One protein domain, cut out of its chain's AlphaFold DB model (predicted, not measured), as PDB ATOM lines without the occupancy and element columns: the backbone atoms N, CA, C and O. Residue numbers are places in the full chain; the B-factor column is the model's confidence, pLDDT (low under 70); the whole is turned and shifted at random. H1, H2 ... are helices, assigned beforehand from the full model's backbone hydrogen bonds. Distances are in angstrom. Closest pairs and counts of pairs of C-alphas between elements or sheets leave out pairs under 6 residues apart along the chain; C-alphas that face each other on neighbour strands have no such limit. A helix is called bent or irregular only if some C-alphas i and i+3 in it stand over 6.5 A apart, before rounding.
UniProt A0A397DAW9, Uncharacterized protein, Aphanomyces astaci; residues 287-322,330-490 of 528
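Overview. This is residues 287 to 322 and 330 to 490 of the 528 residues of an uncharacterized protein of Aphanomyces astaci (UniProt A0A397DAW9). What shape do these atoms make? They make a long rod built along helix H7, with H1 and the arm H2b side by side with parts of it, while H3 and H4 cross H7 and H4 also crosses H2b. At one end H2a and H6 pack side by side; at the other, residues 481 to 490 stick out. What is it made of? The printed part has 197 residues with seven named helices, H1 to H7 in order along the chain, and no named strand, and its class is all helix. It is loose, with a radius of gyration of the C-alphas of 21.9 A, and spans 84 by 33 by 26 A.

Along the chain. Where is the longest helix? H7, residues 446 to 487, runs 61.0 A from C-alpha 446 at (141.483, 95.215, 48.931) to C-alpha 487 at (134.516, 60.908, 98.922). Where are the others? H1, residues 287 to 310, starts at C-alpha 287 (141.461, 114.432, 52.119) and is 34.8 A long; H3 is residues 373 to 381, H4 390 to 406 with 25.8 A, H5 411 to 414 and H6 433 to 443. H6 is only just irregular, with C-alphas 435 and 438 6.8 A apart. Is any helix bent? H2, residues 333 to 367, was assigned as one helix by its hydrogen bonds, but C-alphas 344 and 347 are 6.7 A apart; its arms are H2a, residues 333 to 344, and H2b, residues 347 to 367 and 31.3 A long, at a steep tilt of 51 degrees.

Arrangement. What touches H7? H2b touches it at a shallow tilt of 14 degrees, the same way, the closest C-alphas being Thr 347 and Leu 452 at 4.9 A; H1 touches residues 449 to 460 of H7 alone, closest at Ala 307 and Leu 456, 6.5 A. H3 touches it about perpendicular, at 84 degrees, closest at Ile 380 and Ala 469, 5.0 A, and H4 at 83 degrees, closest at Leu 397 and Glu 458, 7.4 A. What of H6 and H5? H6 touches H2a, closest at Cys 340 and Ala 443, 5.4 A; H5 touches no helix. Are the helix backbones complete? Every O i to N i+4 pair is within hydrogen-bond range in H1, H2a, H2b, H3 and H7, against 11 of 13 in H4 and 5 of 7 in H6; H5 is too short for one.

Size, cuts and confidence. How large is it? The two C-alphas farthest apart, of Val 429 and Phe 490, are 85.3 A apart. Where is it cut or long-linked? Residues 323 to 329 are not printed, with 17.0 A from C-alpha 322 to C-alpha 330; the link from H5 to H6 is long, at 18 residues. Where is confidence low? The mean pLDDT of the printed part is 72.3, and 55 residues are under 70, among them 310 to 322, 404 to 424 and 482 to 490.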
ATOM      1  N   VAL A 287     142.829 114.550  51.568       86.69
ATOM      2  CA  VAL A 287     141.461 114.432  52.119       86.69
ATOM      3  C   VAL A 287     140.725 113.250  51.489       86.69
ATOM      4  O   VAL A 287     140.126 112.441  52.203       86.69
ATOM      5  N   GLN A 288     140.781 113.113  50.163       86.56
ATOM      6  CA  GLN A 288     140.176 111.992  49.444       86.56
ATOM      7  C   GLN A 288     140.768 110.654  49.910       86.56
ATOM      8  O   GLN A 288     140.029 109.715  50.221       86.56
ATOM      9  N   THR A 289     142.091 110.587  50.052       85.81
ATOM     10  CA  THR A 289     142.806 109.420  50.582       85.81
ATOM     11  C   THR A 289     142.340 109.058  51.988       85.81
ATOM     12  O   THR A 289     141.972 107.910  52.255       85.81
ATOM     13  N   ARG A 290     142.244 110.045  52.885       85.31
ATOM     14  CA  ARG A 290     141.734 109.825  54.240       85.31
ATOM     15  C   ARG A 290     140.284 109.348  54.244       85.31
ATOM     16  O   ARG A 290     139.946 108.452  55.016       85.31
ATOM     17  N   ARG A 291     139.412 109.905  53.397       84.81
ATOM     18  CA  ARG A 291     138.015 109.450  53.276       84.81
ATOM     19  C   ARG A 291     137.954 107.972  52.889       84.81
ATOM     20  O   ARG A 291     137.194 107.222  53.500       84.81
ATOM     21  N   ARG A 292     138.796 107.535  51.947       85.25
ATOM     22  CA  ARG A 292     138.906 106.120  51.550       85.25
ATOM     23  C   ARG A 292     139.377 105.236  52.709       85.25
ATOM     24  O   ARG A 292     138.753 104.205  52.962       85.25
ATOM     25  N   LEU A 293     140.405 105.656  53.453       82.31
ATOM     26  CA  LEU A 293     140.879 104.938  54.647       82.31
ATOM     27  C   LEU A 293     139.791 104.831  55.719       82.31
ATOM     28  O   LEU A 293     139.549 103.751  56.246       82.31
ATOM     29  N   LYS A 294     139.077 105.927  55.996       83.75
ATOM     30  CA  LYS A 294     137.991 105.961  56.982       83.75
ATOM     31  C   LYS A 294     136.883 104.964  56.640       83.75
ATOM     32  O   LYS A 294     136.409 104.260  57.528       83.75
ATOM     33  N   VAL A 295     136.486 104.880  55.367       83.88
ATOM     34  CA  VAL A 295     135.493 103.896  54.904       83.88
ATOM     35  C   VAL A 295     135.999 102.472  55.128       83.88
ATOM     36  O   VAL A 295     135.262 101.651  55.669       83.88
ATOM     37  N   LYS A 296     137.258 102.181  54.781       81.06
ATOM     38  CA  LYS A 296     137.848 100.857  55.017       81.06
ATOM     39  C   LYS A 296     137.923 100.488  56.493       81.06
ATOM     40  O   LYS A 296     137.487  99.398  56.851       81.06
ATOM     41  N   CYS A 297     138.407 101.388  57.346       80.94
ATOM     42  CA  CYS A 297     138.433 101.166  58.791       80.94
ATOM     43  C   CYS A 297     137.024 100.926  59.340       80.94
ATOM     44  O   CYS A 297     136.833  99.999  60.112       80.94
ATOM     45  N   ALA A 298     136.014 101.672  58.881       81.94
ATOM     46  CA  ALA A 298     134.632 101.451  59.304       81.94
ATOM     47  C   ALA A 298     134.086 100.076  58.875       81.94
ATOM     48  O   ALA A 298     133.323  99.461  59.621       81.94
ATOM     49  N   ILE A 299     134.458  99.579  57.690       81.31
ATOM     50  CA  ILE A 299     134.116  98.216  57.253       81.31
ATOM     51  C   ILE A 299     134.808  97.190  58.156       81.31
ATOM     52  O   ILE A 299     134.132  96.310  58.686       81.31
ATOM     53  N   ALA A 300     136.114  97.343  58.389       77.31
ATOM     54  CA  ALA A 300     136.886  96.480  59.280       77.31
ATOM     55  C   ALA A 300     136.299  96.445  60.704       77.31
ATOM     56  O   ALA A 300     136.098  95.367  61.262       77.31
ATOM     57  N   ASP A 301     135.936  97.603  61.258       78.00
ATOM     58  CA  ASP A 301     135.317  97.724  62.578       78.00
ATOM     59  C   ASP A 301     133.943  97.046  62.629       78.00
ATOM     60  O   ASP A 301     133.625  96.376  63.610       78.00
ATOM     61  N   ARG A 302     133.125  97.164  61.574       79.81
ATOM     62  CA  ARG A 302     131.835  96.456  61.483       79.81
ATOM     63  C   ARG A 302     132.018  94.946  61.399       79.81
ATOM     64  O   ARG A 302     131.298  94.222  62.082       79.81
ATOM     65  N   MET A 303     132.962  94.472  60.586       76.69
ATOM     66  CA  MET A 303     133.289  93.046  60.484       76.69
ATOM     67  C   MET A 303     133.731  92.508  61.844       76.69
ATOM     68  O   MET A 303     133.231  91.482  62.302       76.69
ATOM     69  N   TYR A 304     134.601  93.252  62.525       76.12
ATOM     70  CA  TYR A 304     135.055  92.933  63.866       76.12
ATOM     71  C   TYR A 304     133.891  92.888  64.869       76.12
ATOM     72  O   TYR A 304     133.714  91.888  65.559       76.12
ATOM     73  N   GLN A 305     133.048  93.924  64.921       77.00
ATOM     74  CA  GLN A 305     131.887  93.983  65.819       77.00
ATOM     75  C   GLN A 305     130.887  92.853  65.557       77.00
ATOM     76  O   GLN A 305     130.394  92.248  66.507       77.00
ATOM     77  N   SER A 306     130.612  92.532  64.289       77.56
ATOM     78  CA  SER A 306     129.740  91.416  63.913       77.56
ATOM     79  C   SER A 306     130.311  90.079  64.383       77.56
ATOM     80  O   SER A 306     129.590  89.288  64.992       77.56
ATOM     81  N   ALA A 307     131.611  89.857  64.182       72.00
ATOM     82  CA  ALA A 307     132.269  88.648  64.649       72.00
ATOM     83  C   ALA A 307     132.262  88.538  66.179       72.00
ATOM     84  O   ALA A 307     131.950  87.476  66.724       72.00
ATOM     85  N   MET A 308     132.522  89.638  66.889       72.44
ATOM     86  CA  MET A 308     132.469  89.656  68.351       72.44
ATOM     87  C   MET A 308     131.052  89.435  68.891       72.44
ATOM     88  O   MET A 308     130.897  88.716  69.870       72.44
ATOM     89  N   ALA A 309     130.013  89.978  68.248       71.94
ATOM     90  CA  ALA A 309     128.623  89.782  68.673       71.94
ATOM     91  C   ALA A 309     128.187  88.308  68.625       71.94
ATOM     92  O   ALA A 309     127.372  87.872  69.435       71.94
ATOM     93  N   THR A 310     128.748  87.526  67.699       67.19
ATOM     94  CA  THR A 310     128.508  86.075  67.624       67.19
ATOM     95  C   THR A 310     129.298  85.265  68.658       67.19
ATOM     96  O   THR A 310     128.943  84.123  68.942       67.19
ATOM     97  N   CYS A 311     130.350  85.837  69.249       64.75
ATOM     98  CA  CYS A 311     131.205  85.142  70.206       64.75
ATOM     99  C   CYS A 311     130.640  85.259  71.632       64.75
ATOM    100  O   CYS A 311     130.828  86.265  72.306       64.75
ATOM    101  N   GLN A 312     130.015  84.193  72.141       58.94
ATOM    102  CA  GLN A 312     129.562  84.081  73.543       58.94
ATOM    103  C   GLN A 312     130.703  83.692  74.506       58.94
ATOM    104  O   GLN A 312     130.526  82.882  75.415       58.94
ATOM    105  N   SER A 313     131.915  84.196  74.270       56.78
ATOM    106  CA  SER A 313     133.111  83.751  74.990       56.78
ATOM    107  C   SER A 313     133.180  84.336  76.399       56.78
ATOM    108  O   SER A 313     133.140  85.551  76.574       56.78
ATOM    109  N   CYS A 314     133.362  83.479  77.407       52.81
ATOM    110  CA  CYS A 314     133.581  83.884  78.801       52.81
ATOM    111  C   CYS A 314     134.979  84.483  79.051       52.81
ATOM    112  O   CYS A 314     135.225  85.029  80.122       52.81
ATOM    113  N   PHE A 315     135.900  84.364  78.087       54.53
ATOM    114  CA  PHE A 315     137.326  84.663  78.267       54.53
ATOM    115  C   PHE A 315     137.789  85.945  77.574       54.53
ATOM    116  O   PHE A 315     138.969  86.287  77.645       54.53
ATOM    117  N   TYR A 316     136.888  86.646  76.885       58.16
ATOM    118  CA  TYR A 316     137.240  87.822  76.105       58.16
ATOM    119  C   TYR A 316     136.487  89.068  76.566       58.16
ATOM    120  O   TYR A 316     135.264  89.067  76.673       58.16
ATOM    121  N   SER A 317     137.231  90.153  76.784       51.50
ATOM    122  CA  SER A 317     136.672  91.498  76.890       51.50
ATOM    123  C   SER A 317     136.995  92.241  75.593       51.50
ATOM    124  O   SER A 317     138.163  92.229  75.185       51.50
ATOM    125  N   PRO A 318     136.007  92.859  74.921       54.94
ATOM    126  CA  PRO A 318     136.267  93.592  73.694       54.94
ATOM    127  C   PRO A 318     137.311  94.694  73.943       54.94
ATOM    128  O   PRO A 318     137.301  95.325  75.006       54.94
ATOM    129  N   PRO A 319     138.219  94.961  72.986       52.91
ATOM    130  CA  PRO A 319     139.161  96.055  73.102       52.91
ATOM    131  C   PRO A 319     138.354  97.341  73.235       52.91
ATOM    132  O   PRO A 319     137.327  97.510  72.571       52.91
ATOM    133  N   LYS A 320     138.824  98.262  74.080       50.66
ATOM    134  CA  LYS A 320     138.242  99.603  74.162       50.66
ATOM    135  C   LYS A 320     138.195 100.180  72.747       50.66
ATOM    136  O   LYS A 320     139.240 100.269  72.103       50.66
ATOM    137  N   GLN A 321     136.997 100.538  72.275       52.19
ATOM    138  CA  GLN A 321     136.841 101.307  71.043       52.19
ATOM    139  C   GLN A 321     137.802 102.489  71.129       52.19
ATOM    140  O   GLN A 321     137.723 103.287  72.067       52.19
ATOM    141  N   MET A 322     138.750 102.572  70.195       48.00
ATOM    142  CA  MET A 322     139.520 103.796  70.071       48.00
ATOM    143  C   MET A 322     138.530 104.875  69.662       48.00
ATOM    144  O   MET A 322     137.919 104.802  68.596       48.00
ATOM    145  N   HIS A 330     141.660 116.821  59.810       66.69
ATOM    146  CA  HIS A 330     143.129 116.861  59.797       66.69
ATOM    147  C   HIS A 330     143.750 115.997  58.686       66.69
ATOM    148  O   HIS A 330     143.509 114.788  58.591       66.69
ATOM    149  N   VAL A 331     144.587 116.636  57.878       74.19
ATOM    150  CA  VAL A 331     145.237 116.068  56.689       74.19
ATOM    151  C   VAL A 331     146.758 115.924  56.900       74.19
ATOM    152  O   VAL A 331     147.545 115.781  55.963       74.19
ATOM    153  N   ALA A 332     147.172 115.980  58.166       80.31
ATOM    154  CA  ALA A 332     148.554 115.883  58.603       80.31
ATOM    155  C   ALA A 332     149.154 114.492  58.343       80.31
ATOM    156  O   ALA A 332     148.456 113.475  58.397       80.31
ATOM    157  N   ASN A 333     150.476 114.448  58.160       81.19
ATOM    158  CA  ASN A 333     151.227 113.210  57.926       81.19
ATOM    159  C   ASN A 333     151.042 112.197  59.069       81.19
ATOM    160  O   ASN A 333     150.808 111.014  58.818       81.19
ATOM    161  N   ALA A 334     151.078 112.666  60.322       78.75
ATOM    162  CA  ALA A 334     150.863 111.825  61.501       78.75
ATOM    163  C   ALA A 334     149.460 111.203  61.502       78.75
ATOM    164  O   ALA A 334     149.316 110.000  61.675       78.75
ATOM    165  N   ALA A 335     148.432 111.999  61.187       77.75
ATOM    166  CA  ALA A 335     147.068 111.495  61.105       77.75
ATOM    167  C   ALA A 335     146.940 110.418  60.014       77.75
ATOM    168  O   ALA A 335     146.386 109.353  60.271       77.75
ATOM    169  N   LEU A 336     147.463 110.659  58.806       80.69
ATOM    170  CA  LEU A 336     147.434 109.661  57.728       80.69
ATOM    171  C   LEU A 336     148.165 108.368  58.121       80.69
ATOM    172  O   LEU A 336     147.666 107.281  57.828       80.69
ATOM    173  N   THR A 337     149.291 108.486  58.825       79.38
ATOM    174  CA  THR A 337     150.060 107.350  59.355       79.38
ATOM    175  C   THR A 337     149.245 106.547  60.368       79.38
ATOM    176  O   THR A 337     149.056 105.348  60.169       79.38
ATOM    177  N   ASP A 338     148.652 107.205  61.368       77.44
ATOM    178  CA  ASP A 338     147.808 106.561  62.383       77.44
ATOM    179  C   ASP A 338     146.629 105.801  61.750       77.44
ATOM    180  O   ASP A 338     146.280 104.691  62.158       77.44
ATOM    181  N   TRP A 339     146.009 106.380  60.713       74.69
ATOM    182  CA  TRP A 339     144.923 105.729  59.975       74.69
ATOM    183  C   TRP A 339     145.399 104.507  59.175       74.69
ATOM    184  O   TRP A 339     144.665 103.518  59.099       74.69
ATOM    185  N   CYS A 340     146.609 104.538  58.607       76.31
ATOM    186  CA  CYS A 340     147.208 103.379  57.934       76.31
ATOM    187  C   CYS A 340     147.528 102.254  58.918       76.31
ATOM    188  O   CYS A 340     147.230 101.083  58.658       76.31
ATOM    189  N   GLU A 341     148.107 102.605  60.064       73.38
ATOM    190  CA  GLU A 341     148.367 101.655  61.140       73.38
ATOM    191  C   GLU A 341     147.059 101.037  61.626       73.38
ATOM    192  O   GLU A 341     146.955  99.819  61.726       73.38
ATOM    193  N   HIS A 342     146.009 101.832  61.833       73.94
ATOM    194  CA  HIS A 342     144.706 101.307  62.233       73.94
ATOM    195  C   HIS A 342     144.131 100.311  61.214       73.94
ATOM    196  O   HIS A 342     143.650  99.243  61.599       73.94
ATOM    197  N   ALA A 343     144.197 100.640  59.920       70.19
ATOM    198  CA  ALA A 343     143.700  99.778  58.850       70.19
ATOM    199  C   ALA A 343     144.446  98.432  58.783       70.19
ATOM    200  O   ALA A 343     143.829  97.402  58.517       70.19
ATOM    201  N   SER A 344     145.753  98.426  59.063       68.81
ATOM    202  CA  SER A 344     146.602  97.226  59.011       68.81
ATOM    203  C   SER A 344     146.628  96.420  60.320       68.81
ATOM    204  O   SER A 344     146.792  95.198  60.300       68.81
ATOM    205  N   LEU A 345     146.404  97.057  61.474       68.12
ATOM    206  CA  LEU A 345     146.468  96.420  62.794       68.12
ATOM    207  C   LEU A 345     145.225  95.571  63.122       68.12
ATOM    208  O   LEU A 345     145.267  94.761  64.053       68.12
ATOM    209  N   GLY A 346     144.122  95.723  62.378       68.88
ATOM    210  CA  GLY A 346     142.879  94.972  62.595       68.88
ATOM    211  C   GLY A 346     143.098  93.455  62.622       68.88
ATOM    212  O   GLY A 346     142.736  92.788  63.592       68.88
ATOM    213  N   THR A 347     143.788  92.923  61.613       70.19
ATOM    214  CA  THR A 347     144.084  91.487  61.473       70.19
ATOM    215  C   THR A 347     144.945  90.971  62.626       70.19
ATOM    216  O   THR A 347     144.681  89.920  63.211       70.19
ATOM    217  N   PHE A 348     145.944  91.756  63.031       71.50
ATOM    218  CA  PHE A 348     146.829  91.416  64.141       71.50
ATOM    219  C   PHE A 348     146.103  91.387  65.493       71.50
ATOM    220  O   PHE A 348     146.337  90.490  66.307       71.50
ATOM    221  N   ARG A 349     145.203  92.349  65.740       72.25
ATOM    222  CA  ARG A 349     144.391  92.396  66.967       72.25
ATOM    223  C   ARG A 349     143.521  91.149  67.103       72.25
ATOM    224  O   ARG A 349     143.472  90.573  68.190       72.25
ATOM    225  N   VAL A 350     142.888  90.713  66.012       73.75
ATOM    226  CA  VAL A 350     142.069  89.488  65.974       73.75
ATOM    227  C   VAL A 350     142.920  88.258  66.281       73.75
ATOM    228  O   VAL A 350     142.586  87.487  67.179       73.75
ATOM    229  N   ARG A 351     144.073  88.121  65.621       77.12
ATOM    230  CA  ARG A 351     145.002  87.009  65.850       77.12
ATOM    231  C   ARG A 351     145.499  86.939  67.295       77.12
ATOM    232  O   ARG A 351     145.473  85.874  67.907       77.12
ATOM    233  N   LYS A 352     145.899  88.070  67.888       75.19
ATOM    234  CA  LYS A 352     146.312  88.105  69.300       75.19
ATOM    235  C   LYS A 352     145.175  87.769  70.259       75.19
ATOM    236  O   LYS A 352     145.419  87.103  71.263       75.19
ATOM    237  N   ALA A 353     143.951  88.197  69.960       74.44
ATOM    238  CA  ALA A 353     142.782  87.805  70.741       74.44
ATOM    239  C   ALA A 353     142.559  86.283  70.685       74.44
ATOM    240  O   ALA A 353     142.358  85.665  71.729       74.44
ATOM    241  N   ALA A 354     142.684  85.672  69.499       77.12
ATOM    242  CA  ALA A 354     142.601  84.221  69.298       77.12
ATOM    243  C   ALA A 354     143.596  83.465  70.194       77.12
ATOM    244  O   ALA A 354     143.230  82.561  70.949       77.12
ATOM    245  N   GLN A 355     144.858  83.899  70.157       80.06
ATOM    246  CA  GLN A 355     145.948  83.313  70.935       80.06
ATOM    247  C   GLN A 355     145.745  83.482  72.448       80.06
ATOM    248  O   GLN A 355     146.029  82.564  73.216       80.06
ATOM    249  N   ALA A 356     145.245  84.636  72.895       76.44
ATOM    250  CA  ALA A 356     144.964  84.877  74.308       76.44
ATOM    251  C   ALA A 356     143.867  83.940  74.839       76.44
ATOM    252  O   ALA A 356     144.046  83.340  75.898       76.44
ATOM    253  N   SER A 357     142.770  83.752  74.092       77.62
ATOM    254  CA  SER A 357     141.703  82.814  74.477       77.62
ATOM    255  C   SER A 357     142.199  81.368  74.570       77.62
ATOM    256  O   SER A 357     141.826  80.654  75.499       77.62
ATOM    257  N   LEU A 358     143.083  80.949  73.659       81.19
ATOM    258  CA  LEU A 358     143.721  79.630  73.707       81.19
ATOM    259  C   LEU A 358     144.580  79.440  74.959       81.19
ATOM    260  O   LEU A 358     144.457  78.421  75.637       81.19
ATOM    261  N   ARG A 359     145.422  80.427  75.291       80.50
ATOM    262  CA  ARG A 359     146.288  80.374  76.480       80.50
ATOM    263  C   ARG A 359     145.489  80.269  77.777       80.50
ATOM    264  O   ARG A 359     145.894  79.525  78.662       80.50
ATOM    265  N   MET A 360     144.355  80.963  77.881       79.81
ATOM    266  CA  MET A 360     143.485  80.883  79.061       79.81
ATOM    267  C   MET A 360     142.958  79.460  79.285       79.81
ATOM    268  O   MET A 360     143.071  78.933  80.386       79.81
ATOM    269  N   ILE A 361     142.443  78.802  78.241       80.25
ATOM    270  CA  ILE A 361     141.981  77.409  78.356       80.25
ATOM    271  C   ILE A 361     143.134  76.452  78.659       80.25
ATOM    272  O   ILE A 361     142.955  75.525  79.440       80.25
ATOM    273  N   GLN A 362     144.322  76.675  78.094       82.00
ATOM    274  CA  GLN A 362     145.495  75.858  78.412       82.00
ATOM    275  C   GLN A 362     145.880  75.954  79.894       82.00
ATOM    276  O   GLN A 362     146.137  74.921  80.498       82.00
ATOM    277  N   GLN A 363     145.848  77.153  80.485       81.56
ATOM    278  CA  GLN A 363     146.104  77.352  81.919       81.56
ATOM    279  C   GLN A 363     145.059  76.666  82.803       81.56
ATOM    280  O   GLN A 363     145.393  76.109  83.847       81.56
ATOM    281  N   GLU A 364     143.793  76.677  82.391       79.81
ATOM    282  CA  GLU A 364     142.754  75.934  83.098       79.81
ATOM    283  C   GLU A 364     142.999  74.421  83.004       79.81
ATOM    284  O   GLU A 364     142.944  73.733  84.015       79.81
ATOM    285  N   LEU A 365     143.357  73.889  81.829       80.56
ATOM    286  CA  LEU A 365     143.709  72.470  81.666       80.56
ATOM    287  C   LEU A 365     144.954  72.068  82.475       80.56
ATOM    288  O   LEU A 365     144.989  70.958  83.012       80.56
ATOM    289  N   ASP A 366     145.930  72.972  82.624       79.19
ATOM    290  CA  ASP A 366     147.077  72.786  83.525       79.19
ATOM    291  C   ASP A 366     146.603  72.561  84.970       79.19
ATOM    292  O   ASP A 366     147.110  71.677  85.662       79.19
ATOM    293  N   ALA A 367     145.588  73.305  85.424       76.50
ATOM    294  CA  ALA A 367     145.023  73.155  86.766       76.50
ATOM    295  C   ALA A 367     144.338  71.790  86.989       76.50
ATOM    296  O   ALA A 367     144.253  71.332  88.129       76.50
ATOM    297  N   PHE A 368     143.903  71.124  85.914       71.31
ATOM    298  CA  PHE A 368     143.373  69.754  85.932       71.31
ATOM    299  C   PHE A 368     144.450  68.673  85.705       71.31
ATOM    300  O   PHE A 368     144.123  67.487  85.712       71.31
ATOM    301  N   GLY A 369     145.726  69.044  85.544       70.88
ATOM    302  CA  GLY A 369     146.844  68.101  85.417       70.88
ATOM    303  C   GLY A 369     147.013  67.477  84.028       70.88
ATOM    304  O   GLY A 369     147.643  66.429  83.910       70.88
ATOM    305  N   MET A 370     146.459  68.088  82.974       76.38
ATOM    306  CA  MET A 370     146.655  67.625  81.592       76.38
ATOM    307  C   MET A 370     147.960  68.190  81.021       76.38
ATOM    308  O   MET A 370     147.991  69.309  80.516       76.38
ATOM    309  N   GLU A 371     149.058  67.439  81.099       71.88
ATOM    310  CA  GLU A 371     150.394  67.919  80.702       71.88
ATOM    311  C   GLU A 371     150.727  67.676  79.216       71.88
ATOM    312  O   GLU A 371     151.371  68.519  78.591       71.88
ATOM    313  N   GLU A 372     150.236  66.593  78.606       77.94
ATOM    314  CA  GLU A 372     150.580  66.243  77.220       77.94
ATOM    315  C   GLU A 372     149.851  67.105  76.172       77.94
ATOM    316  O   GLU A 372     148.640  67.322  76.225       77.94
ATOM    317  N   ALA A 373     150.586  67.592  75.165       72.31
ATOM    318  CA  ALA A 373     150.043  68.475  74.128       72.31
ATOM    319  C   ALA A 373     148.997  67.790  73.225       72.31
ATOM    320  O   ALA A 373     148.059  68.443  72.767       72.31
ATOM    321  N   THR A 374     149.147  66.486  72.984       74.56
ATOM    322  CA  THR A 374     148.192  65.651  72.238       74.56
ATOM    323  C   THR A 374     146.884  65.494  73.001       74.56
ATOM    324  O   THR A 374     145.822  65.762  72.446       74.56
ATOM    325  N   ASP A 375     146.969  65.196  74.296       72.62
ATOM    326  CA  ASP A 375     145.818  65.066  75.192       72.62
ATOM    327  C   ASP A 375     145.032  66.374  75.317       72.62
ATOM    328  O   ASP A 375     143.800  66.378  75.301       72.62
ATOM    329  N   ARG A 376     145.737  67.513  75.372       77.25
ATOM    330  CA  ARG A 376     145.113  68.846  75.360       77.25
ATOM    331  C   ARG A 376     144.345  69.103  74.070       77.25
ATOM    332  O   ARG A 376     143.219  69.592  74.121       77.25
ATOM    333  N   LEU A 377     144.945  68.801  72.918       78.94
ATOM    334  CA  LEU A 377     144.301  68.985  71.615       78.94
ATOM    335  C   LEU A 377     143.070  68.085  71.477       78.94
ATOM    336  O   LEU A 377     142.009  68.567  71.077       78.94
ATOM    337  N   ASP A 378     143.179  66.821  71.878       77.25
ATOM    338  CA  ASP A 378     142.080  65.857  71.830       77.25
ATOM    339  C   ASP A 378     140.937  66.250  72.775       77.25
ATOM    340  O   ASP A 378     139.765  66.153  72.402       77.25
ATOM    341  N   PHE A 379     141.248  66.771  73.968       79.56
ATOM    342  CA  PHE A 379     140.250  67.292  74.907       79.56
ATOM    343  C   PHE A 379     139.544  68.548  74.372       79.56
ATOM    344  O   PHE A 379     138.312  68.666  74.440       79.56
ATOM    345  N   ILE A 380     140.310  69.491  73.810       81.12
ATOM    346  CA  ILE A 380     139.771  70.729  73.229       81.12
ATOM    347  C   ILE A 380     138.887  70.415  72.020       81.12
ATOM    348  O   ILE A 380     137.841  71.041  71.874       81.12
ATOM    349  N   LEU A 381     139.240  69.432  71.192       81.75
ATOM    350  CA  LEU A 381     138.427  69.011  70.045       81.75
ATOM    351  C   LEU A 381     137.274  68.074  70.438       81.75
ATOM    352  O   LEU A 381     136.276  68.003  69.726       81.75
ATOM    353  N   GLY A 382     137.377  67.385  71.577       75.19
ATOM    354  CA  GLY A 382     136.393  66.407  72.049       75.19
ATOM    355  C   GLY A 382     136.434  65.069  71.301       75.19
ATOM    356  O   GLY A 382     135.507  64.275  71.440       75.19
ATOM    357  N   THR A 383     137.475  64.811  70.500       73.38
ATOM    358  CA  THR A 383     137.621  63.585  69.699       73.38
ATOM    359  C   THR A 383     139.087  63.169  69.594       73.38
ATOM    360  O   THR A 383     139.915  63.993  69.219       73.38
ATOM    361  N   ARG A 384     139.389  61.881  69.816       59.03
ATOM    362  CA  ARG A 384     140.748  61.298  69.738       59.03
ATOM    363  C   ARG A 384     141.253  60.993  68.323       59.03
ATOM    364  O   ARG A 384     142.413  60.654  68.139       59.03
ATOM    365  N   ASN A 385     140.377  61.031  67.315       58.50
ATOM    366  CA  ASN A 385     140.728  60.640  65.947       58.50
ATOM    367  C   ASN A 385     139.999  61.520  64.911       58.50
ATOM    368  O   ASN A 385     138.918  61.163  64.434       58.50
ATOM    369  N   PRO A 386     140.554  62.691  64.553       60.84
ATOM    370  CA  PRO A 386     139.965  63.577  63.555       60.84
ATOM    371  C   PRO A 386     140.336  63.093  62.143       60.84
ATOM    372  O   PRO A 386     141.211  63.657  61.493       60.84
ATOM    373  N   VAL A 387     139.723  62.003  61.669       53.66
ATOM    374  CA  VAL A 387     140.194  61.311  60.448       53.66
ATOM    375  C   VAL A 387     139.741  61.989  59.139       53.66
ATOM    376  O   VAL A 387     140.391  61.800  58.118       53.66
ATOM    377  N   ALA A 388     138.708  62.843  59.141       56.84
ATOM    378  CA  ALA A 388     138.385  63.753  58.027       56.84
ATOM    379  C   ALA A 388     137.288  64.773  58.407       56.84
ATOM    380  O   ALA A 388     136.451  64.500  59.266       56.84
ATOM    381  N   GLY A 389     137.250  65.929  57.729       64.75
ATOM    382  CA  GLY A 389     136.175  66.930  57.849       64.75
ATOM    383  C   GLY A 389     136.443  68.053  58.864       64.75
ATOM    384  O   GLY A 389     137.582  68.488  59.036       64.75
ATOM    385  N   MET A 390     135.388  68.537  59.535       61.19
ATOM    386  CA  MET A 390     135.424  69.693  60.459       61.19
ATOM    387  C   MET A 390     136.440  69.531  61.608       61.19
ATOM    388  O   MET A 390     137.075  70.504  62.006       61.19
ATOM    389  N   ALA A 391     136.655  68.304  62.096       64.75
ATOM    390  CA  ALA A 391     137.597  68.021  63.181       64.75
ATOM    391  C   ALA A 391     139.076  68.135  62.749       64.75
ATOM    392  O   ALA A 391     139.913  68.591  63.526       64.75
ATOM    393  N   ALA A 392     139.401  67.788  61.496       72.81
ATOM    394  CA  ALA A 392     140.748  67.960  60.944       72.81
ATOM    395  C   ALA A 392     141.057  69.443  60.678       72.81
ATOM    396  O   ALA A 392     142.162  69.912  60.950       72.81
ATOM    397  N   HIS A 393     140.058  70.202  60.212       77.62
ATOM    398  CA  HIS A 393     140.168  71.654  60.070       77.62
ATOM    399  C   HIS A 393     140.374  72.341  61.430       77.62
ATOM    400  O   HIS A 393     141.288  73.150  61.566       77.62
ATOM    401  N   GLY A 394     139.605  71.949  62.455       77.50
ATOM    402  CA  GLY A 394     139.778  72.437  63.826       77.50
ATOM    403  C   GLY A 394     141.163  72.136  64.405       77.50
ATOM    404  O   GLY A 394     141.778  73.019  64.997       77.50
ATOM    405  N   LYS A 395     141.701  70.929  64.175       81.25
ATOM    406  CA  LYS A 395     143.069  70.570  64.581       81.25
ATOM    407  C   LYS A 395     144.123  71.459  63.916       81.25
ATOM    408  O   LYS A 395     144.947  72.044  64.613       81.25
ATOM    409  N   ASN A 396     144.059  71.623  62.593       82.19
ATOM    410  CA  ASN A 396     144.994  72.478  61.851       82.19
ATOM    411  C   ASN A 396     144.927  73.945  62.312       82.19
ATOM    412  O   ASN A 396     145.953  74.617  62.398       82.19
ATOM    413  N   LEU A 397     143.725  74.432  62.630       84.69
ATOM    414  CA  LEU A 397     143.500  75.784  63.133       84.69
ATOM    415  C   LEU A 397     144.120  75.992  64.524       84.69
ATOM    416  O   LEU A 397     144.820  76.978  64.749       84.69
ATOM    417  N   LEU A 398     143.903  75.047  65.446       82.69
ATOM    418  CA  LEU A 398     144.518  75.065  66.776       82.69
ATOM    419  C   LEU A 398     146.044  75.031  66.671       82.69
ATOM    420  O   LEU A 398     146.720  75.839  67.302       82.69
ATOM    421  N   GLU A 399     146.589  74.157  65.822       82.81
ATOM    422  CA  GLU A 399     148.029  74.073  65.583       82.81
ATOM    423  C   GLU A 399     148.608  75.371  64.998       82.81
ATOM    424  O   GLU A 399     149.680  75.792  65.437       82.81
ATOM    425  N   LYS A 400     147.902  76.041  64.069       85.44
ATOM    426  CA  LYS A 400     148.291  77.353  63.512       85.44
ATOM    427  C   LYS A 400     148.467  78.389  64.628       85.44
ATOM    428  O   LYS A 400     149.561  78.926  64.804       85.44
ATOM    429  N   TYR A 401     147.429  78.620  65.434       80.69
ATOM    430  CA  TYR A 401     147.466  79.646  66.486       80.69
ATOM    431  C   TYR A 401     148.332  79.260  67.699       80.69
ATOM    432  O   TYR A 401     148.830  80.149  68.394       80.69
ATOM    433  N   MET A 402     148.563  77.966  67.953       77.50
ATOM    434  CA  MET A 402     149.492  77.498  68.991       77.50
ATOM    435  C   MET A 402     150.960  77.665  68.580       77.50
ATOM    436  O   MET A 402     151.768  78.099  69.403       77.50
ATOM    437  N   ARG A 403     151.318  77.377  67.318       71.62
ATOM    438  CA  ARG A 403     152.697  77.489  66.807       71.62
ATOM    439  C   ARG A 403     153.170  78.944  66.746       71.62
ATOM    440  O   ARG A 403     154.273  79.251  67.185       71.62
ATOM    441  N   GLU A 404     152.300  79.846  66.297       59.25
ATOM    442  CA  GLU A 404     152.581  81.289  66.201       59.25
ATOM    443  C   GLU A 404     152.650  82.003  67.564       59.25
ATOM    444  O   GLU A 404     153.051  83.161  67.640       59.25
ATOM    445  N   SER A 405     152.272  81.343  68.662       53.00
ATOM    446  CA  SER A 405     152.305  81.945  70.002       53.00
ATOM    447  C   SER A 405     153.724  82.111  70.576       53.00
ATOM    448  O   SER A 405     153.894  82.859  71.542       53.00
ATOM    449  N   ASN A 406     154.725  81.454  69.972       45.50
ATOM    450  CA  ASN A 406     156.139  81.514  70.363       45.50
ATOM    451  C   ASN A 406     156.975  82.504  69.536       45.50
ATOM    452  O   ASN A 406     158.095  82.822  69.930       45.50
ATOM    453  N   GLU A 407     156.448  83.023  68.426       46.47
ATOM    454  CA  GLU A 407     157.139  84.012  67.599       46.47
ATOM    455  C   GLU A 407     156.547  85.402  67.844       46.47
ATOM    456  O   GLU A 407     155.334  85.614  67.799       46.47
ATOM    457  N   ALA A 408     157.402  86.384  68.129       41.34
ATOM    458  CA  ALA A 408     156.995  87.780  68.198       41.34
ATOM    459  C   ALA A 408     156.664  88.271  66.781       41.34
ATOM    460  O   ALA A 408     157.510  88.845  66.099       41.34
ATOM    461  N   VAL A 409     155.434  88.021  66.327       47.31
ATOM    462  CA  VAL A 409     154.947  88.501  65.031       47.31
ATOM    463  C   VAL A 409     154.980  90.030  65.050       47.31
ATOM    464  O   VAL A 409     154.219  90.684  65.768       47.31
ATOM    465  N   THR A 410     155.913  90.601  64.293       44.53
ATOM    466  CA  THR A 410     156.017  92.039  64.038       44.53
ATOM    467  C   THR A 410     155.163  92.388  62.824       44.53
ATOM    468  O   THR A 410     154.998  91.572  61.919       44.53
ATOM    469  N   VAL A 411     154.631  93.615  62.780       45.00
ATOM    470  CA  VAL A 411     153.833  94.141  61.651       45.00
ATOM    471  C   VAL A 411     154.555  93.939  60.302       45.00
ATOM    472  O   VAL A 411     153.912  93.699  59.284       45.00
ATOM    473  N   SER A 412     155.893  93.900  60.305       42.25
ATOM    474  CA  SER A 412     156.736  93.618  59.137       42.25
ATOM    475  C   SER A 412     156.536  92.238  58.490       42.25
ATOM    476  O   SER A 412     156.785  92.111  57.295       42.25
ATOM    477  N   GLN A 413     156.071  91.208  59.206       43.03
ATOM    478  CA  GLN A 413     155.908  89.854  58.641       43.03
ATOM    479  C   GLN A 413     154.647  89.682  57.772       43.03
ATOM    480  O   GLN A 413     154.546  88.707  57.034       43.03
ATOM    481  N   LEU A 414     153.707  90.637  57.805       46.19
ATOM    482  CA  LEU A 414     152.532  90.671  56.918       46.19
ATOM    483  C   LEU A 414     152.849  91.235  55.520       46.19
ATOM    484  O   LEU A 414     151.986  91.251  54.647       46.19
ATOM    485  N   THR A 415     154.086  91.680  55.282       45.38
ATOM    486  CA  THR A 415     154.507  92.275  54.006       45.38
ATOM    487  C   THR A 415     154.985  91.211  53.013       45.38
ATOM    488  O   THR A 415     156.152  91.143  52.627       45.38
ATOM    489  N   THR A 416     154.091  90.335  52.551       41.25
ATOM    490  CA  THR A 416     154.425  89.466  51.414       41.25
ATOM    491  C   THR A 416     154.345  90.260  50.112       41.25
ATOM    492  O   THR A 416     153.272  90.418  49.545       41.25
ATOM    493  N   LYS A 417     155.524  90.702  49.648       44.53
ATOM    494  CA  LYS A 417     155.830  91.421  48.393       44.53
ATOM    495  C   LYS A 417     155.207  92.824  48.247       44.53
ATOM    496  O   LYS A 417     153.989  92.949  48.203       44.53
ATOM    497  N   PRO A 418     156.025  93.879  48.053       41.97
ATOM    498  CA  PRO A 418     155.500  95.174  47.640       41.97
ATOM    499  C   PRO A 418     154.858  95.033  46.248       41.97
ATOM    500  O   PRO A 418     155.447  94.383  45.375       41.97
ATOM    501  N   PRO A 419     153.663  95.603  46.013       46.09
ATOM    502  CA  PRO A 419     153.053  95.584  44.695       46.09
ATOM    503  C   PRO A 419     153.956  96.308  43.691       46.09
ATOM    504  O   PRO A 419     154.491  97.388  43.948       46.09
ATOM    505  N   THR A 420     154.140  95.690  42.527       46.97
ATOM    506  CA  THR A 420     154.896  96.229  41.397       46.97
ATOM    507  C   THR A 420     154.165  97.471  40.871       46.97
ATOM    508  O   THR A 420     153.209  97.345  40.116       46.97
ATOM    509  N   ARG A 421     154.603  98.665  41.304       50.06
ATOM    510  CA  ARG A 421     154.009  99.991  41.015       50.06
ATOM    511  C   ARG A 421     152.541 100.125  41.450       50.06
ATOM    512  O   ARG A 421     151.617  99.947  40.661       50.06
ATOM    513  N   ALA A 422     152.336 100.501  42.710       53.31
ATOM    514  CA  ALA A 422     151.041 101.001  43.157       53.31
ATOM    515  C   ALA A 422     150.703 102.343  42.464       53.31
ATOM    516  O   ALA A 422     151.619 103.123  42.187       53.31
ATOM    517  N   PRO A 423     149.423 102.618  42.151       60.00
ATOM    518  CA  PRO A 423     148.996 103.930  41.673       60.00
ATOM    519  C   PRO A 423     149.291 104.991  42.743       60.00
ATOM    520  O   PRO A 423     149.028 104.745  43.918       60.00
ATOM    521  N   LEU A 424     149.825 106.146  42.332       64.25
ATOM    522  CA  LEU A 424     150.077 107.289  43.219       64.25
ATOM    523  C   LEU A 424     148.783 107.639  43.968       64.25
ATOM    524  O   LEU A 424     147.743 107.872  43.347       64.25
ATOM    525  N   VAL A 425     148.835 107.585  45.298       76.81
ATOM    526  CA  VAL A 425     147.680 107.840  46.172       76.81
ATOM    527  C   VAL A 425     147.661 109.312  46.577       76.81
ATOM    528  O   VAL A 425     146.593 109.918  46.672       76.81
ATOM    529  N   LEU A 426     148.845 109.885  46.781       83.56
ATOM    530  CA  LEU A 426     149.051 111.306  47.004       83.56
ATOM    531  C   LEU A 426     149.373 112.050  45.701       83.56
ATOM    532  O   LEU A 426     149.634 111.463  44.651       83.56
ATOM    533  N   HIS A 427     149.309 113.379  45.769       84.31
ATOM    534  CA  HIS A 427     149.609 114.252  44.639       84.31
ATOM    535  C   HIS A 427     151.111 114.213  44.303       84.31
ATOM    536  O   HIS A 427     151.944 114.207  45.201       84.31
ATOM    537  N   GLU A 428     151.486 114.269  43.021       83.75
ATOM    538  CA  GLU A 428     152.886 114.103  42.564       83.75
ATOM    539  C   GLU A 428     153.880 115.132  43.132       83.75
ATOM    540  O   GLU A 428     155.078 114.877  43.212       83.75
ATOM    541  N   VAL A 429     153.382 116.319  43.481       85.81
ATOM    542  CA  VAL A 429     154.180 117.433  44.031       85.81
ATOM    543  C   VAL A 429     154.252 117.380  45.563       85.81
ATOM    544  O   VAL A 429     154.984 118.158  46.170       85.81
ATOM    545  N   ASP A 430     153.508 116.472  46.200       86.56
ATOM    546  CA  ASP A 430     153.535 116.292  47.648       86.56
ATOM    547  C   ASP A 430     154.922 115.782  48.100       86.56
ATOM    548  O   ASP A 430     155.335 114.696  47.679       86.56
ATOM    549  N   PRO A 431     155.646 116.520  48.965       84.94
ATOM    550  CA  PRO A 431     156.979 116.130  49.430       84.94
ATOM    551  C   PRO A 431     157.021 114.757  50.112       84.94
ATOM    552  O   PRO A 431     158.038 114.072  50.054       84.94
ATOM    553  N   TYR A 432     155.908 114.333  50.718       84.38
ATOM    554  CA  TYR A 432     155.820 113.089  51.483       84.38
ATOM    555  C   TYR A 432     155.205 111.934  50.686       84.38
ATOM    556  O   TYR A 432     155.001 110.856  51.246       84.38
ATOM    557  N   ALA A 433     154.931 112.122  49.387       83.06
ATOM    558  CA  ALA A 433     154.406 111.064  48.525       83.06
ATOM    559  C   ALA A 433     155.290 109.811  48.578       83.06
ATOM    560  O   ALA A 433     154.804 108.717  48.835       83.06
ATOM    561  N   VAL A 434     156.612 109.974  48.453       78.06
ATOM    562  CA  VAL A 434     157.562 108.848  48.431       78.06
ATOM    563  C   VAL A 434     157.539 108.037  49.732       78.06
ATOM    564  O   VAL A 434     157.625 106.810  49.689       78.06
ATOM    565  N   GLU A 435     157.419 108.706  50.879       78.81
ATOM    566  CA  GLU A 435     157.436 108.059  52.195       78.81
ATOM    567  C   GLU A 435     156.093 107.394  52.525       78.81
ATOM    568  O   GLU A 435     156.058 106.268  53.025       78.81
ATOM    569  N   LEU A 436     154.981 108.071  52.225       79.69
ATOM    570  CA  LEU A 436     153.648 107.645  52.651       79.69
ATOM    571  C   LEU A 436     152.933 106.760  51.627       79.69
ATOM    572  O   LEU A 436     152.132 105.915  52.032       79.69
ATOM    573  N   ASP A 437     153.200 106.896  50.324       80.19
ATOM    574  CA  ASP A 437     152.435 106.188  49.287       80.19
ATOM    575  C   ASP A 437     152.528 104.672  49.430       80.19
ATOM    576  O   ASP A 437     151.536 103.983  49.199       80.19
ATOM    577  N   ALA A 438     153.675 104.129  49.845       78.12
ATOM    578  CA  ALA A 438     153.824 102.689  50.046       78.12
ATOM    579  C   ALA A 438     152.888 102.169  51.151       78.12
ATOM    580  O   ALA A 438     152.180 101.175  50.962       78.12
ATOM    581  N   MET A 439     152.840 102.871  52.286       76.94
ATOM    582  CA  MET A 439     151.959 102.538  53.408       76.94
ATOM    583  C   MET A 439     150.485 102.741  53.056       76.94
ATOM    584  O   MET A 439     149.660 101.867  53.325       76.94
ATOM    585  N   LEU A 440     150.158 103.867  52.419       80.94
ATOM    586  CA  LEU A 440     148.798 104.210  52.010       80.94
ATOM    587  C   LEU A 440     148.261 103.228  50.970       80.94
ATOM    588  O   LEU A 440     147.125 102.771  51.083       80.94
ATOM    589  N   SER A 441     149.087 102.858  49.994       81.25
ATOM    590  CA  SER A 441     148.739 101.876  48.967       81.25
ATOM    591  C   SER A 441     148.437 100.516  49.580       81.25
ATOM    592  O   SER A 441     147.443  99.896  49.213       81.25
ATOM    593  N   HIS A 442     149.246 100.075  50.550       79.44
ATOM    594  CA  HIS A 442     148.997  98.823  51.256       79.44
ATOM    595  C   HIS A 442     147.713  98.884  52.096       79.44
ATOM    596  O   HIS A 442     146.854  98.018  51.962       79.44
ATOM    597  N   ALA A 443     147.522  99.926  52.908       77.56
ATOM    598  CA  ALA A 443     146.312 100.088  53.720       77.56
ATOM    599  C   ALA A 443     145.030 100.171  52.861       77.56
ATOM    600  O   ALA A 443     143.953  99.713  53.258       77.56
ATOM    601  N   LEU A 444     145.136 100.730  51.654       79.56
ATOM    602  CA  LEU A 444     144.050 100.815  50.681       79.56
ATOM    603  C   LEU A 444     143.935  99.591  49.761       79.56
ATOM    604  O   LEU A 444     142.962  99.521  49.004       79.56
ATOM    605  N   ASP A 445     144.795  98.583  49.887       81.94
ATOM    606  CA  ASP A 445     144.703  97.331  49.131       81.94
ATOM    607  C   ASP A 445     143.489  96.506  49.586       81.94
ATOM    608  O   ASP A 445     143.235  96.339  50.785       81.94
ATOM    609  N   SER A 446     142.661  96.047  48.643       77.38
ATOM    610  CA  SER A 446     141.483  95.215  48.931       77.38
ATOM    611  C   SER A 446     141.857  93.947  49.691       77.38
ATOM    612  O   SER A 446     141.114  93.553  50.589       77.38
ATOM    613  N   GLN A 447     143.050  93.402  49.426       80.50
ATOM    614  CA  GLN A 447     143.532  92.189  50.077       80.50
ATOM    615  C   GLN A 447     143.554  92.314  51.603       80.50
ATOM    616  O   GLN A 447     143.302  91.332  52.290       80.50
ATOM    617  N   VAL A 448     143.804  93.501  52.168       79.06
ATOM    618  CA  VAL A 448     143.848  93.683  53.631       79.06
ATOM    619  C   VAL A 448     142.509  93.330  54.290       79.06
ATOM    620  O   VAL A 448     142.491  92.677  55.334       79.06
ATOM    621  N   LEU A 449     141.385  93.709  53.671       79.88
ATOM    622  CA  LEU A 449     140.056  93.381  54.195       79.88
ATOM    623  C   LEU A 449     139.725  91.895  54.013       79.88
ATOM    624  O   LEU A 449     139.140  91.301  54.918       79.88
ATOM    625  N   ASP A 450     140.154  91.281  52.909       81.94
ATOM    626  CA  ASP A 450     139.960  89.846  52.662       81.94
ATOM    627  C   ASP A 450     140.725  88.989  53.691       81.94
ATOM    628  O   ASP A 450     140.198  88.015  54.241       81.94
ATOM    629  N   HIS A 451     141.957  89.390  54.026       81.62
ATOM    630  CA  HIS A 451     142.748  88.753  55.081       81.62
ATOM    631  C   HIS A 451     142.093  88.920  56.456       81.62
ATOM    632  O   HIS A 451     142.011  87.956  57.219       81.62
ATOM    633  N   LEU A 452     141.584  90.117  56.770       81.00
ATOM    634  CA  LEU A 452     140.843  90.351  58.009       81.00
ATOM    635  C   LEU A 452     139.580  89.482  58.085       81.00
ATOM    636  O   LEU A 452     139.298  88.914  59.138       81.00
ATOM    637  N   GLN A 453     138.832  89.350  56.985       84.50
ATOM    638  CA  GLN A 453     137.644  88.495  56.922       84.50
ATOM    639  C   GLN A 453     137.985  87.038  57.230       84.50
ATOM    640  O   GLN A 453     137.284  86.391  58.010       84.50
ATOM    641  N   THR A 454     139.072  86.544  56.637       84.81
ATOM    642  CA  THR A 454     139.552  85.173  56.828       84.81
ATOM    643  C   THR A 454     139.937  84.931  58.289       84.81
ATOM    644  O   THR A 454     139.431  83.998  58.906       84.81
ATOM    645  N   GLU A 455     140.739  85.815  58.889       83.81
ATOM    646  CA  GLU A 455     141.153  85.691  60.296       83.81
ATOM    647  C   GLU A 455     139.979  85.847  61.279       83.81
ATOM    648  O   GLU A 455     139.954  85.195  62.320       83.81
ATOM    649  N   LEU A 456     138.972  86.668  60.964       82.75
ATOM    650  CA  LEU A 456     137.756  86.773  61.779       82.75
ATOM    651  C   LEU A 456     136.914  85.494  61.729       82.75
ATOM    652  O   LEU A 456     136.404  85.062  62.763       82.75
ATOM    653  N   HIS A 457     136.783  84.877  60.554       84.12
ATOM    654  CA  HIS A 457     136.062  83.616  60.400       84.12
ATOM    655  C   HIS A 457     136.761  82.465  61.139       84.12
ATOM    656  O   HIS A 457     136.134  81.686  61.865       84.12
ATOM    657  N   GLU A 458     138.085  82.403  61.009       86.38
ATOM    658  CA  GLU A 458     138.941  81.501  61.773       86.38
ATOM    659  C   GLU A 458     138.780  81.721  63.288       86.38
ATOM    660  O   GLU A 458     138.549  80.766  64.033       86.38
ATOM    661  N   PHE A 459     138.794  82.973  63.754       83.75
ATOM    662  CA  PHE A 459     138.571  83.310  65.160       83.75
ATOM    663  C   PHE A 459     137.200  82.851  65.680       83.75
ATOM    664  O   PHE A 459     137.125  82.279  66.765       83.75
ATOM    665  N   GLN A 460     136.112  83.053  64.930       82.19
ATOM    666  CA  GLN A 460     134.770  82.593  65.327       82.19
ATOM    667  C   GLN A 460     134.703  81.067  65.464       82.19
ATOM    668  O   GLN A 460     134.121  80.537  66.418       82.19
ATOM    669  N   THR A 461     135.332  80.360  64.525       83.75
ATOM    670  CA  THR A 461     135.422  78.896  64.546       83.75
ATOM    671  C   THR A 461     136.182  78.440  65.791       83.75
ATOM    672  O   THR A 461     135.706  77.580  66.534       83.75
ATOM    673  N   LEU A 462     137.312  79.089  66.085       84.62
ATOM    674  CA  LEU A 462     138.102  78.832  67.283       84.62
ATOM    675  C   LEU A 462     137.303  79.087  68.571       84.62
ATOM    676  O   LEU A 462     137.300  78.241  69.460       84.62
ATOM    677  N   GLN A 463     136.586  80.208  68.677       82.00
ATOM    678  CA  GLN A 463     135.769  80.516  69.858       82.00
ATOM    679  C   GLN A 463     134.662  79.482  70.092       82.00
ATOM    680  O   GLN A 463     134.358  79.169  71.241       82.00
ATOM    681  N   THR A 464     134.090  78.913  69.028       82.19
ATOM    682  CA  THR A 464     133.088  77.841  69.139       82.19
ATOM    683  C   THR A 464     133.707  76.575  69.736       82.19
ATOM    684  O   THR A 464     133.196  76.047  70.723       82.19
ATOM    685  N   ILE A 465     134.863  76.149  69.210       84.00
ATOM    686  CA  ILE A 465     135.626  75.003  69.734       84.00
ATOM    687  C   ILE A 465     135.978  75.224  71.214       84.00
ATOM    688  O   ILE A 465     135.768  74.341  72.046       84.00
ATOM    689  N   LEU A 466     136.469  76.419  71.557       83.19
ATOM    690  CA  LEU A 466     136.843  76.781  72.925       83.19
ATOM    691  C   LEU A 466     135.636  76.855  73.874       83.19
ATOM    692  O   LEU A 466     135.745  76.429  75.021       83.19
ATOM    693  N   SER A 467     134.478  77.339  73.418       82.12
ATOM    694  CA  SER A 467     133.241  77.345  74.212       82.12
ATOM    695  C   SER A 467     132.797  75.925  74.562       82.12
ATOM    696  O   SER A 467     132.468  75.639  75.715       82.12
ATOM    697  N   ASP A 468     132.845  75.006  73.599       81.94
ATOM    698  CA  ASP A 468     132.499  73.607  73.842       81.94
ATOM    699  C   ASP A 468     133.525  72.908  74.742       81.94
ATOM    700  O   ASP A 468     133.142  72.154  75.640       81.94
ATOM    701  N   ALA A 469     134.816  73.217  74.582       82.75
ATOM    702  CA  ALA A 469     135.860  72.767  75.500       82.75
ATOM    703  C   ALA A 469     135.620  73.285  76.928       82.75
ATOM    704  O   ALA A 469     135.764  72.530  77.887       82.75
ATOM    705  N   TYR A 470     135.175  74.533  77.086       81.00
ATOM    706  CA  TYR A 470     134.847  75.097  78.393       81.00
ATOM    707  C   TYR A 470     133.608  74.458  79.031       81.00
ATOM    708  O   TYR A 470     133.598  74.205  80.237       81.00
ATOM    709  N   LYS A 471     132.568  74.133  78.250       81.50
ATOM    710  CA  LYS A 471     131.419  73.355  78.753       81.50
ATOM    711  C   LYS A 471     131.873  71.987  79.262       81.50
ATOM    712  O   LYS A 471     131.474  71.589  80.357       81.50
ATOM    713  N   ARG A 472     132.748  71.302  78.510       83.00
ATOM    714  CA  ARG A 472     133.370  70.036  78.938       83.00
ATOM    715  C   ARG A 472     134.170  70.215  80.227       83.00
ATOM    716  O   ARG A 472     133.977  69.448  81.163       83.00
ATOM    717  N   LEU A 473     134.994  71.256  80.315       82.00
ATOM    718  CA  LEU A 473     135.785  71.575  81.505       82.00
ATOM    719  C   LEU A 473     134.908  71.878  82.732       82.00
ATOM    720  O   LEU A 473     135.170  71.391  83.825       82.00
ATOM    721  N   THR A 474     133.829  72.642  82.556       79.44
ATOM    722  CA  THR A 474     132.883  72.980  83.633       79.44
ATOM    723  C   THR A 474     132.123  71.742  84.109       79.44
ATOM    724  O   THR A 474     131.904  71.564  85.310       79.44
ATOM    725  N   SER A 475     131.743  70.862  83.177       80.19
ATOM    726  CA  SER A 475     131.155  69.560  83.490       80.19
ATOM    727  C   SER A 475     132.142  68.686  84.266       80.19
ATOM    728  O   SER A 475     131.785  68.196  85.334       80.19
ATOM    729  N   LEU A 476     133.400  68.592  83.818       79.75
ATOM    730  CA  LEU A 476     134.469  67.882  84.523       79.75
ATOM    731  C   LEU A 476     134.691  68.443  85.934       79.75
ATOM    732  O   LEU A 476     134.738  67.685  86.896       79.75
ATOM    733  N   GLY A 477     134.749  69.768  86.086       77.94
ATOM    734  CA  GLY A 477     134.863  70.421  87.388       77.94
ATOM    735  C   GLY A 477     133.661  70.152  88.299       77.94
ATOM    736  O   GLY A 477     133.829  69.987  89.506       77.94
ATOM    737  N   SER A 478     132.450  70.064  87.742       77.25
ATOM    738  CA  SER A 478     131.233  69.715  88.488       77.25
ATOM    739  C   SER A 478     131.240  68.249  88.920       77.25
ATOM    740  O   SER A 478     130.944  67.961  90.075       77.25
ATOM    741  N   ILE A 479     131.650  67.337  88.033       75.44
ATOM    742  CA  ILE A 479     131.846  65.915  88.344       75.44
ATOM    743  C   ILE A 479     132.897  65.769  89.440       75.44
ATOM    744  O   ILE A 479     132.632  65.114  90.438       75.44
ATOM    745  N   MET A 480     134.050  66.431  89.316       71.25
ATOM    746  CA  MET A 480     135.090  66.410  90.344       71.25
ATOM    747  C   MET A 480     134.588  66.933  91.686       71.25
ATOM    748  O   MET A 480     134.868  66.309  92.703       71.25
ATOM    749  N   LYS A 481     133.811  68.025  91.708       71.88
ATOM    750  CA  LYS A 481     133.176  68.523  92.937       71.88
ATOM    751  C   LYS A 481     132.240  67.481  93.547       71.88
ATOM    752  O   LYS A 481     132.358  67.211  94.739       71.88
ATOM    753  N   CYS A 482     131.373  66.862  92.745       66.88
ATOM    754  CA  CYS A 482     130.502  65.778  93.201       66.88
ATOM    755  C   CYS A 482     131.309  64.586  93.734       66.88
ATOM    756  O   CYS A 482     130.984  64.080  94.797       66.88
ATOM    757  N   VAL A 483     132.384  64.180  93.051       64.88
ATOM    758  CA  VAL A 483     133.268  63.077  93.465       64.88
ATOM    759  C   VAL A 483     134.007  63.405  94.764       64.88
ATOM    760  O   VAL A 483     134.116  62.556  95.640       64.88
ATOM    761  N   THR A 484     134.480  64.640  94.944       61.28
ATOM    762  CA  THR A 484     135.067  65.067  96.224       61.28
ATOM    763  C   THR A 484     134.028  65.112  97.345       61.28
ATOM    764  O   THR A 484     134.333  64.725  98.465       61.28
ATOM    765  N   GLN A 485     132.784  65.503  97.048       56.91
ATOM    766  CA  GLN A 485     131.686  65.506  98.022       56.91
ATOM    767  C   GLN A 485     131.204  64.092  98.375       56.91
ATOM    768  O   GLN A 485     130.811  63.860  99.513       56.91
ATOM    769  N   THR A 486     131.245  63.133  97.444       53.28
ATOM    770  CA  THR A 486     130.938  61.723  97.736       53.28
ATOM    771  C   THR A 486     132.087  61.022  98.460       53.28
ATOM    772  O   THR A 486     131.819  60.193  99.326       53.28
ATOM    773  N   ALA A 487     133.344  61.386  98.182       48.97
ATOM    774  CA  ALA A 487     134.516  60.908  98.922       48.97
ATOM    775  C   ALA A 487     134.563  61.425 100.376       48.97
ATOM    776  O   ALA A 487     135.052  60.711 101.250       48.97
ATOM    777  N   ASP A 488     133.994  62.607 100.641       43.84
ATOM    778  CA  ASP A 488     133.824  63.180 101.987       43.84
ATOM    779  C   ASP A 488     132.491  62.782 102.676       43.84
ATOM    780  O   ASP A 488     132.189  63.273 103.765       43.84
ATOM    781  N   GLY A 489     131.727  61.835 102.108       42.78
ATOM    782  CA  GLY A 489     130.653  61.123 102.810       42.78
ATOM    783  C   GLY A 489     129.228  61.432 102.341       42.78
ATOM    784  O   GLY A 489     128.514  62.226 102.948       42.78
ATOM    785  N   PHE A 490     128.760  60.670 101.349       46.28
ATOM    786  CA  PHE A 490     127.365  60.219 101.313       46.28
ATOM    787  C   PHE A 490     127.344  58.720 101.585       46.28
ATOM    788  O   PHE A 490     128.036  57.953 100.914       46.28
TER     789      PHE A 490